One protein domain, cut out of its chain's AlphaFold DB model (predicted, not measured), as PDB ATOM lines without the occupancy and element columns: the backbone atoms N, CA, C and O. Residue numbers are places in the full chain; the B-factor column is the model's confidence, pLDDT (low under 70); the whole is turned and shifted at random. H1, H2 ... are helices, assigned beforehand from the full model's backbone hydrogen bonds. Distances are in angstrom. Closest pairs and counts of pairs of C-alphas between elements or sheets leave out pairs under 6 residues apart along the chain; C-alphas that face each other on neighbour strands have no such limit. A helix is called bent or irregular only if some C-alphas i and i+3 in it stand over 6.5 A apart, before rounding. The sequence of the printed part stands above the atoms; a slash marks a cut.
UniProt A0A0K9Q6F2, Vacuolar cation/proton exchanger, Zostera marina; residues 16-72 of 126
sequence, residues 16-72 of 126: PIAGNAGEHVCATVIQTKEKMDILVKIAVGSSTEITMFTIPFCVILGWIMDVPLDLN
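What this domain is: This is residues 16 to 72 of the 126 residues of the protein "Vacuolar cation/proton exchanger" of Zostera marina (UniProt A0A0K9Q6F2). This is a lopsided helical hairpin: the long helix H3 makes the length of the model, and the shorter helix H2 folds back alongside the first part of it. H3 is bent but runs nearly straight, and its second arm, H3b, continues beyond H2; the short helix H1 sits at the end of H2 away from the turn, and residues 65 to 72 fold back beside H3b. There are 57 residues printed, with three named helices in the order H1, H2, H3 and no named strand, and the class is all helix. The whole is only just loose, close to extended, with a radius of gyration of the C-alphas of 15.3 A, and its outline is a rod spanning 48 by 18 by 16 A.

How they stand to each other: The longest helix, H3, residues 36 to 64, was assigned as one helix by its hydrogen bonds but is bent: the C-alphas of Met 52 and Ile 55 are 6.6 A apart. Its arms are H3a, residues 36 to 52, and H3b, residues 55 to 64, and their lines stand at a shallow tilt of 22 degrees. H2, residues 21 to 31, touches H3a, and the closest C-alphas, those of Ala 27 and Leu 39, are 6.2 A apart. H3a touches H2 with residues 39 to 43 alone. H2 and H3a form a helical hairpin, at a shallow tilt of 20 degrees, opposite ways. H2 and H3b are apart. H1, residues 16 to 19, meets H2 only through their link, and is apart from H3a and H3b. Residues 48 to 54 of H3 stand free. In H2, H3a and H3b every pair of O of residue i and N of residue i+4 is within hydrogen-bond range; H1 is too short for such a pair.

Where its parts are: H3a measures 24.1 A from its first to its last C-alpha and begins with C-alpha 36 at (18.529, -16.057, -21.462). H3b measures 14.6 A and ends with C-alpha 64 at (56.938, -7.518, -9.610). H2 measures 15.2 A. H1 measures 4.8 A, with C-alpha 16 at (39.713, -17.370, -23.384).

The domain as a whole: The two C-alphas farthest apart, those of Glu 34 and Asp 66, are 48.2 A from each other, and the first and last printed C-alphas, those of Pro 16 and Asn 72, are 19.4 A apart. The printed part has no cut. The links from H1 to H2, of 1 residue, and from H2 to H3, of 4 residues, are tight. The mean pLDDT of the printed part is 85.7, and residues 32 to 34 are under 70.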
ATOM      1  N   PRO A  16      41.037 -17.654 -23.941       86.50
ATOM      2  CA  PRO A  16      39.713 -17.370 -23.384       86.50
ATOM      3  C   PRO A  16      38.730 -18.536 -23.518       86.50
ATOM      4  O   PRO A  16      37.937 -18.759 -22.608       86.50
ATOM      5  N   ILE A  17      38.797 -19.326 -24.601       87.56
ATOM      6  CA  ILE A  17      37.956 -20.528 -24.744       87.56
ATOM      7  C   ILE A  17      38.253 -21.522 -23.620       87.56
ATOM      8  O   ILE A  17      37.327 -22.062 -23.018       87.56
ATOM      9  N   ALA A  18      39.533 -21.764 -23.329       87.62
ATOM     10  CA  ALA A  18      39.927 -22.661 -22.251       87.62
ATOM     11  C   ALA A  18      39.577 -22.084 -20.867       87.62
ATOM     12  O   ALA A  18      39.064 -22.812 -20.020       87.62
ATOM     13  N   GLY A  19      39.810 -20.782 -20.657       84.75
ATOM     14  CA  GLY A  19      39.523 -20.084 -19.400       84.75
ATOM     15  C   GLY A  19      38.034 -20.036 -19.051       84.75
ATOM     16  O   GLY A  19      37.671 -20.258 -17.898       84.75
ATOM     17  N   ASN A  20      37.168 -19.857 -20.053       86.69
ATOM     18  CA  ASN A  20      35.719 -19.715 -19.867       86.69
ATOM     19  C   ASN A  20      34.942 -21.010 -20.176       86.69
ATOM     20  O   ASN A  20      33.709 -21.018 -20.197       86.69
ATOM     21  N   ALA A  21      35.631 -22.139 -20.393       87.81
ATOM     22  CA  ALA A  21      34.996 -23.419 -20.718       87.81
ATOM     23  C   ALA A  21      33.988 -23.863 -19.644       87.81
ATOM     24  O   ALA A  21      32.902 -24.350 -19.968       87.81
ATOM     25  N   GLY A  22      34.320 -23.661 -18.363       85.69
ATOM     26  CA  GLY A  22      33.422 -23.975 -17.248       85.69
ATOM     27  C   GLY A  22      32.119 -23.172 -17.293       85.69
ATOM     28  O   GLY A  22      31.040 -23.714 -17.043       85.69
ATOM     29  N   GLU A  23      32.192 -21.904 -17.695       84.56
ATOM     30  CA  GLU A  23      31.026 -21.032 -17.832       84.56
ATOM     31  C   GLU A  23      30.170 -21.413 -19.038       84.56
ATOM     32  O   GLU A  23      28.947 -21.429 -18.934       84.56
ATOM     33  N   HIS A  24      30.785 -21.807 -20.156       85.31
ATOM     34  CA  HIS A  24      30.062 -22.319 -21.326       85.31
ATOM     35  C   HIS A  24      29.287 -23.612 -21.010       85.31
ATOM     36  O   HIS A  24      28.144 -23.790 -21.448       85.31
ATOM     37  N   VAL A  25      29.874 -24.508 -20.209       87.06
ATOM     38  CA  VAL A  25      29.186 -25.714 -19.717       87.06
ATOM     39  C   VAL A  25      28.018 -25.331 -18.809       87.06
ATOM     40  O   VAL A  25      26.901 -25.815 -19.004       87.06
ATOM     41  N   CYS A  26      28.243 -24.416 -17.861       83.62
ATOM     42  CA  CYS A  26      27.190 -23.885 -16.994       83.62
ATOM     43  C   CYS A  26      26.052 -23.251 -17.813       83.62
ATOM     44  O   CYS A  26      24.875 -23.506 -17.554       83.62
ATOM     45  N   ALA A  27      26.391 -22.508 -18.868       83.81
ATOM     46  CA  ALA A  27      25.431 -21.879 -19.761       83.81
ATOM     47  C   ALA A  27      24.561 -22.902 -20.502       83.81
ATOM     48  O   ALA A  27      23.349 -22.721 -20.581       83.81
ATOM     49  N   THR A  28      25.143 -24.011 -20.966       83.62
ATOM     50  CA  THR A  28      24.395 -25.096 -21.627       83.62
ATOM     51  C   THR A  28      23.405 -25.755 -20.660       83.62
ATOM     52  O   THR A  28      22.269 -26.049 -21.028       83.62
ATOM     53  N   VAL A  29      23.789 -25.921 -19.390       82.81
ATOM     54  CA  VAL A  29      22.891 -26.435 -18.343       82.81
ATOM     55  C   VAL A  29      21.778 -25.431 -18.022       82.81
ATOM     56  O   VAL A  29      20.621 -25.823 -17.887       82.81
ATOM     57  N   ILE A  30      22.081 -24.135 -17.932       78.12
ATOM     58  CA  ILE A  30      21.101 -23.082 -17.613       78.12
ATOM     59  C   ILE A  30      20.152 -22.802 -18.792       78.12
ATOM     60  O   ILE A  30      18.981 -22.490 -18.561       78.12
ATOM     61  N   GLN A  31      20.598 -22.975 -20.042       74.44
ATOM     62  CA  GLN A  31      19.768 -22.818 -21.243       74.44
ATOM     63  C   GLN A  31      18.552 -23.752 -21.232       74.44
ATOM     64  O   GLN A  31      17.482 -23.366 -21.698       74.44
ATOM     65  N   THR A  32      18.667 -24.930 -20.609       65.44
ATOM     66  CA  THR A  32      17.539 -25.865 -20.429       65.44
ATOM     67  C   THR A  32      16.378 -25.291 -19.603       65.44
ATOM     68  O   THR A  32      15.314 -25.901 -19.535       65.44
ATOM     69  N   LYS A  33      16.558 -24.117 -18.977       67.31
ATOM     70  CA  LYS A  33      15.553 -23.429 -18.155       67.31
ATOM     71  C   LYS A  33      14.988 -22.146 -18.790       67.31
ATOM     72  O   LYS A  33      14.334 -21.395 -18.074       67.31
ATOM     73  N   GLU A  34      15.256 -21.876 -20.076       65.75
ATOM     74  CA  GLU A  34      14.796 -20.685 -20.833       65.75
ATOM     75  C   GLU A  34      15.158 -19.320 -20.205       65.75
ATOM     76  O   GLU A  34      14.493 -18.313 -20.423       65.75
ATOM     77  N   LYS A  35      16.245 -19.246 -19.426       74.19
ATOM     78  CA  LYS A  35      16.649 -18.012 -18.725       74.19
ATOM     79  C   LYS A  35      17.775 -17.264 -19.445       74.19
ATOM     80  O   LYS A  35      18.870 -17.134 -18.897       74.19
ATOM     81  N   MET A  36      17.518 -16.773 -20.659       75.44
ATOM     82  CA  MET A  36      18.529 -16.057 -21.462       75.44
ATOM     83  C   MET A  36      19.095 -14.809 -20.764       75.44
ATOM     84  O   MET A  36      20.304 -14.595 -20.808       75.44
ATOM     85  N   ASP A  37      18.284 -14.051 -20.019       80.31
ATOM     86  CA  ASP A  37      18.760 -12.870 -19.275       80.31
ATOM     87  C   ASP A  37      19.816 -13.206 -18.218       80.31
ATOM     88  O   ASP A  37      20.718 -12.416 -17.937       80.31
ATOM     89  N   ILE A  38      19.718 -14.395 -17.618       83.00
ATOM     90  CA  ILE A  38      20.696 -14.866 -16.635       83.00
ATOM     91  C   ILE A  38      22.012 -15.194 -17.334       83.00
ATOM     92  O   ILE A  38      23.071 -14.842 -16.823       83.00
ATOM     93  N   LEU A  39      21.953 -15.817 -18.513       83.19
ATOM     94  CA  LEU A  39      23.139 -16.156 -19.297       83.19
ATOM     95  C   LEU A  39      23.905 -14.909 -19.736       83.19
ATOM     96  O   LEU A  39      25.121 -14.856 -19.576       83.19
ATOM     97  N   VAL A  40      23.195 -13.885 -20.217       84.69
ATOM     98  CA  VAL A  40      23.798 -12.598 -20.587       84.69
ATOM     99  C   VAL A  40      24.475 -11.949 -19.380       84.69
ATOM    100  O   VAL A  40      25.621 -11.518 -19.479       84.69
ATOM    101  N   LYS A  41      23.806 -11.923 -18.220       84.31
ATOM    102  CA  LYS A  41      24.377 -11.353 -16.989       84.31
ATOM    103  C   LYS A  41      25.626 -12.094 -16.519       84.31
ATOM    104  O   LYS A  41      26.584 -11.441 -16.122       84.31
ATOM    105  N   ILE A  42      25.631 -13.426 -16.582       87.38
ATOM    106  CA  ILE A  42      26.804 -14.241 -16.233       87.38
ATOM    107  C   ILE A  42      27.962 -13.937 -17.194       87.38
ATOM    108  O   ILE A  42      29.057 -13.623 -16.741       87.38
ATOM    109  N   ALA A  43      27.712 -13.946 -18.507       87.75
ATOM    110  CA  ALA A  43      28.748 -13.717 -19.516       87.75
ATOM    111  C   ALA A  43      29.365 -12.307 -19.437       87.75
ATOM    112  O   ALA A  43      30.589 -12.148 -19.492       87.75
ATOM    113  N   VAL A  44      28.530 -11.273 -19.277       88.19
ATOM    114  CA  VAL A  44      28.996  -9.886 -19.118       88.19
ATOM    115  C   VAL A  44      29.723  -9.705 -17.786       88.19
ATOM    116  O   VAL A  44      30.754  -9.034 -17.747       88.19
ATOM    117  N   GLY A  45      29.226 -10.322 -16.708       90.06
ATOM    118  CA  GLY A  45      29.860 -10.293 -15.390       90.06
ATOM    119  C   GLY A  45      31.275 -10.869 -15.420       90.06
ATOM    120  O   GLY A  45      32.214 -10.179 -15.034       90.06
ATOM    121  N   SER A  46      31.433 -12.069 -15.982       89.62
ATOM    122  CA  SER A  46      32.732 -12.730 -16.166       89.62
ATOM    123  C   SER A  46      33.707 -11.895 -17.000       89.62
ATOM    124  O   SER A  46      34.833 -11.626 -16.584       89.62
ATOM    125  N   SER A  47      33.248 -11.364 -18.138       90.12
ATOM    126  CA  SER A  47      34.076 -10.503 -18.996       90.12
ATOM    127  C   SER A  47      34.529  -9.226 -18.271       90.12
ATOM    128  O   SER A  47      35.664  -8.771 -18.439       90.12
ATOM    129  N   THR A  48      33.651  -8.655 -17.443       91.06
ATOM    130  CA  THR A  48      33.943  -7.456 -16.649       91.06
ATOM    131  C   THR A  48      34.931  -7.762 -15.528       91.06
ATOM    132  O   THR A  48      35.849  -6.975 -15.317       91.06
ATOM    133  N   GLU A  49      34.800  -8.904 -14.849       91.62
ATOM    134  CA  GLU A  49      35.741  -9.353 -13.817       91.62
ATOM    135  C   GLU A  49      37.140  -9.552 -14.402       91.62
ATOM    136  O   GLU A  49      38.109  -8.981 -13.899       91.62
ATOM    137  N   ILE A  50      37.246 -10.273 -15.523       89.81
ATOM    138  CA  ILE A  50      38.523 -10.477 -16.213       89.81
ATOM    139  C   ILE A  50      39.148  -9.124 -16.581       89.81
ATOM    140  O   ILE A  50      40.337  -8.899 -16.355       89.81
ATOM    141  N   THR A  51      38.349  -8.190 -17.096       89.25
ATOM    142  CA  THR A  51      38.852  -6.882 -17.538       89.25
ATOM    143  C   THR A  51      39.270  -5.985 -16.373       89.25
ATOM    144  O   THR A  51      40.328  -5.361 -16.424       89.25
ATOM    145  N   MET A  52      38.454  -5.902 -15.319       90.62
ATOM    146  CA  MET A  52      38.685  -4.988 -14.196       90.62
ATOM    147  C   MET A  52      39.631  -5.539 -13.135       90.62
ATOM    148  O   MET A  52      40.212  -4.752 -12.393       90.62
ATOM    149  N   PHE A  53      39.789  -6.860 -13.042       92.00
ATOM    150  CA  PHE A  53      40.633  -7.493 -12.037       92.00
ATOM    151  C   PHE A  53      41.808  -8.243 -12.661       92.00
ATOM    152  O   PHE A  53      42.957  -7.918 -12.370       92.00
ATOM    153  N   THR A  54      41.552  -9.200 -13.556       90.50
ATOM    154  CA  THR A  54      42.610 -10.077 -14.083       90.50
ATOM    155  C   THR A  54      43.654  -9.313 -14.901       90.50
ATOM    156  O   THR A  54      44.847  -9.497 -14.674       90.50
ATOM    157  N   ILE A  55      43.247  -8.419 -15.811       90.75
ATOM    158  CA  ILE A  55      44.185  -7.618 -16.625       90.75
ATOM    159  C   ILE A  55      45.109  -6.733 -15.761       90.75
ATOM    160  O   ILE A  55      46.329  -6.858 -15.899       90.75
ATOM    161  N   PRO A  56      44.602  -5.861 -14.863       90.25
ATOM    162  CA  PRO A  56      45.479  -5.032 -14.035       90.25
ATOM    163  C   PRO A  56      46.312  -5.863 -13.056       90.25
ATOM    164  O   PRO A  56      47.467  -5.525 -12.801       90.25
ATOM    165  N   PHE A  57      45.776  -6.975 -12.547       92.50
ATOM    166  CA  PHE A  57      46.537  -7.890 -11.702       92.50
ATOM    167  C   PHE A  57      47.736  -8.498 -12.445       92.50
ATOM    168  O   PHE A  57      48.843  -8.502 -11.909       92.50
ATOM    169  N   CYS A  58      47.561  -8.929 -13.698       90.19
ATOM    170  CA  CYS A  58      48.658  -9.417 -14.539       90.19
ATOM    171  C   CYS A  58      49.744  -8.356 -14.766       90.19
ATOM    172  O   CYS A  58      50.926  -8.687 -14.767       90.19
ATOM    173  N   VAL A  59      49.363  -7.087 -14.926       91.44
ATOM    174  CA  VAL A  59      50.299  -5.962 -15.122       91.44
ATOM    175  C   VAL A  59      51.122  -5.707 -13.867       91.44
ATOM    176  O   VAL A  59      52.345  -5.632 -13.940       91.44
ATOM    177  N   ILE A  60      50.475  -5.691 -12.700       92.75
ATOM    178  CA  ILE A  60      51.167  -5.558 -11.413       92.75
ATOM    179  C   ILE A  60      52.121  -6.739 -11.181       92.75
ATOM    180  O   ILE A  60      53.253  -6.535 -10.747       92.75
ATOM    181  N   LEU A  61      51.701  -7.970 -11.491       92.69
ATOM    182  CA  LEU A  61      52.577  -9.141 -11.402       92.69
ATOM    183  C   LEU A  61      53.760  -9.056 -12.371       92.69
ATOM    184  O   LEU A  61      54.873  -9.396 -11.981       92.69
ATOM    185  N   GLY A  62      53.538  -8.569 -13.595       90.75
ATOM    186  CA  GLY A  62      54.600  -8.295 -14.562       90.75
ATOM    187  C   GLY A  62      55.656  -7.362 -13.977       90.75
ATOM    188  O   GLY A  62      56.835  -7.699 -13.982       90.75
ATOM    189  N   TRP A  63      55.227  -6.261 -13.352       91.75
ATOM    190  CA  TRP A  63      56.131  -5.319 -12.688       91.75
ATOM    191  C   TRP A  63      56.901  -5.944 -11.518       91.75
ATOM    192  O   TRP A  63      58.085  -5.669 -11.354       91.75
ATOM    193  N   ILE A  64      56.266  -6.808 -10.716       94.25
ATOM    194  CA  ILE A  64      56.938  -7.518  -9.610       94.25
ATOM    195  C   ILE A  64      57.990  -8.505 -10.136       94.25
ATOM    196  O   ILE A  64      59.023  -8.705  -9.499       94.25
ATOM    197  N   MET A  65      57.730  -9.133 -11.284       93.38
ATOM    198  CA  MET A  65      58.625 -10.103 -11.922       93.38
ATOM    199  C   MET A  65      59.648  -9.459 -12.872       93.38
ATOM    200  O   MET A  65      60.367 -10.190 -13.551       93.38
ATOM    201  N   ASP A  66      59.716  -8.124 -12.917       90.31
ATOM    202  CA  ASP A  66      60.590  -7.340 -13.803       90.31
ATOM    203  C   ASP A  66      60.371  -7.646 -15.303       90.31
ATOM    204  O   ASP A  66      61.280  -7.609 -16.135       90.31
ATOM    205  N   VAL A  67      59.128  -7.989 -15.658       88.00
ATOM    206  CA  VAL A  67      58.669  -8.201 -17.033       88.00
ATOM    207  C   VAL A  67      57.931  -6.939 -17.491       88.00
ATOM    208  O   VAL A  67      56.946  -6.556 -16.852       88.00
ATOM    209  N   PRO A  68      58.342  -6.299 -18.604       82.50
ATOM    210  CA  PRO A  68      57.672  -5.112 -19.123       82.50
ATOM    211  C   PRO A  68      56.313  -5.497 -19.726       82.50
ATOM    212  O   PRO A  68      56.208  -5.827 -20.908       82.50
ATOM    213  N   LEU A  69      55.278  -5.512 -18.883       82.75
ATOM    214  CA  LEU A  69      53.886  -5.707 -19.274       82.75
ATOM    215  C   LEU A  69      53.135  -4.383 -19.121       82.75
ATOM    216  O   LEU A  69      53.014  -3.855 -18.017       82.75
ATOM    217  N   ASP A  70      52.592  -3.886 -20.226       84.56
ATOM    218  CA  ASP A  70      51.806  -2.655 -20.288       84.56
ATOM    219  C   ASP A  70      50.453  -2.931 -20.959       84.56
ATOM    220  O   ASP A  70      50.328  -3.840 -21.778       84.56
ATOM    221  N   LEU A  71      49.438  -2.099 -20.691       80.62
ATOM    222  CA  LEU A  71      48.147  -2.137 -21.405       80.62
ATOM    223  C   LEU A  71      48.230  -1.511 -22.815       80.62
ATOM    224  O   LEU A  71      47.221  -1.091 -23.385       80.62
ATOM    225  N   ASN A  72      49.433  -1.398 -23.381       82.12
ATOM    226  CA  ASN A  72      49.653  -0.809 -24.695       82.12
ATOM    227  C   ASN A  72      49.397  -1.843 -25.799       82.12
ATOM    228  O   ASN A  72      50.324  -2.408 -26.381       82.12
TER     229      ASN A  72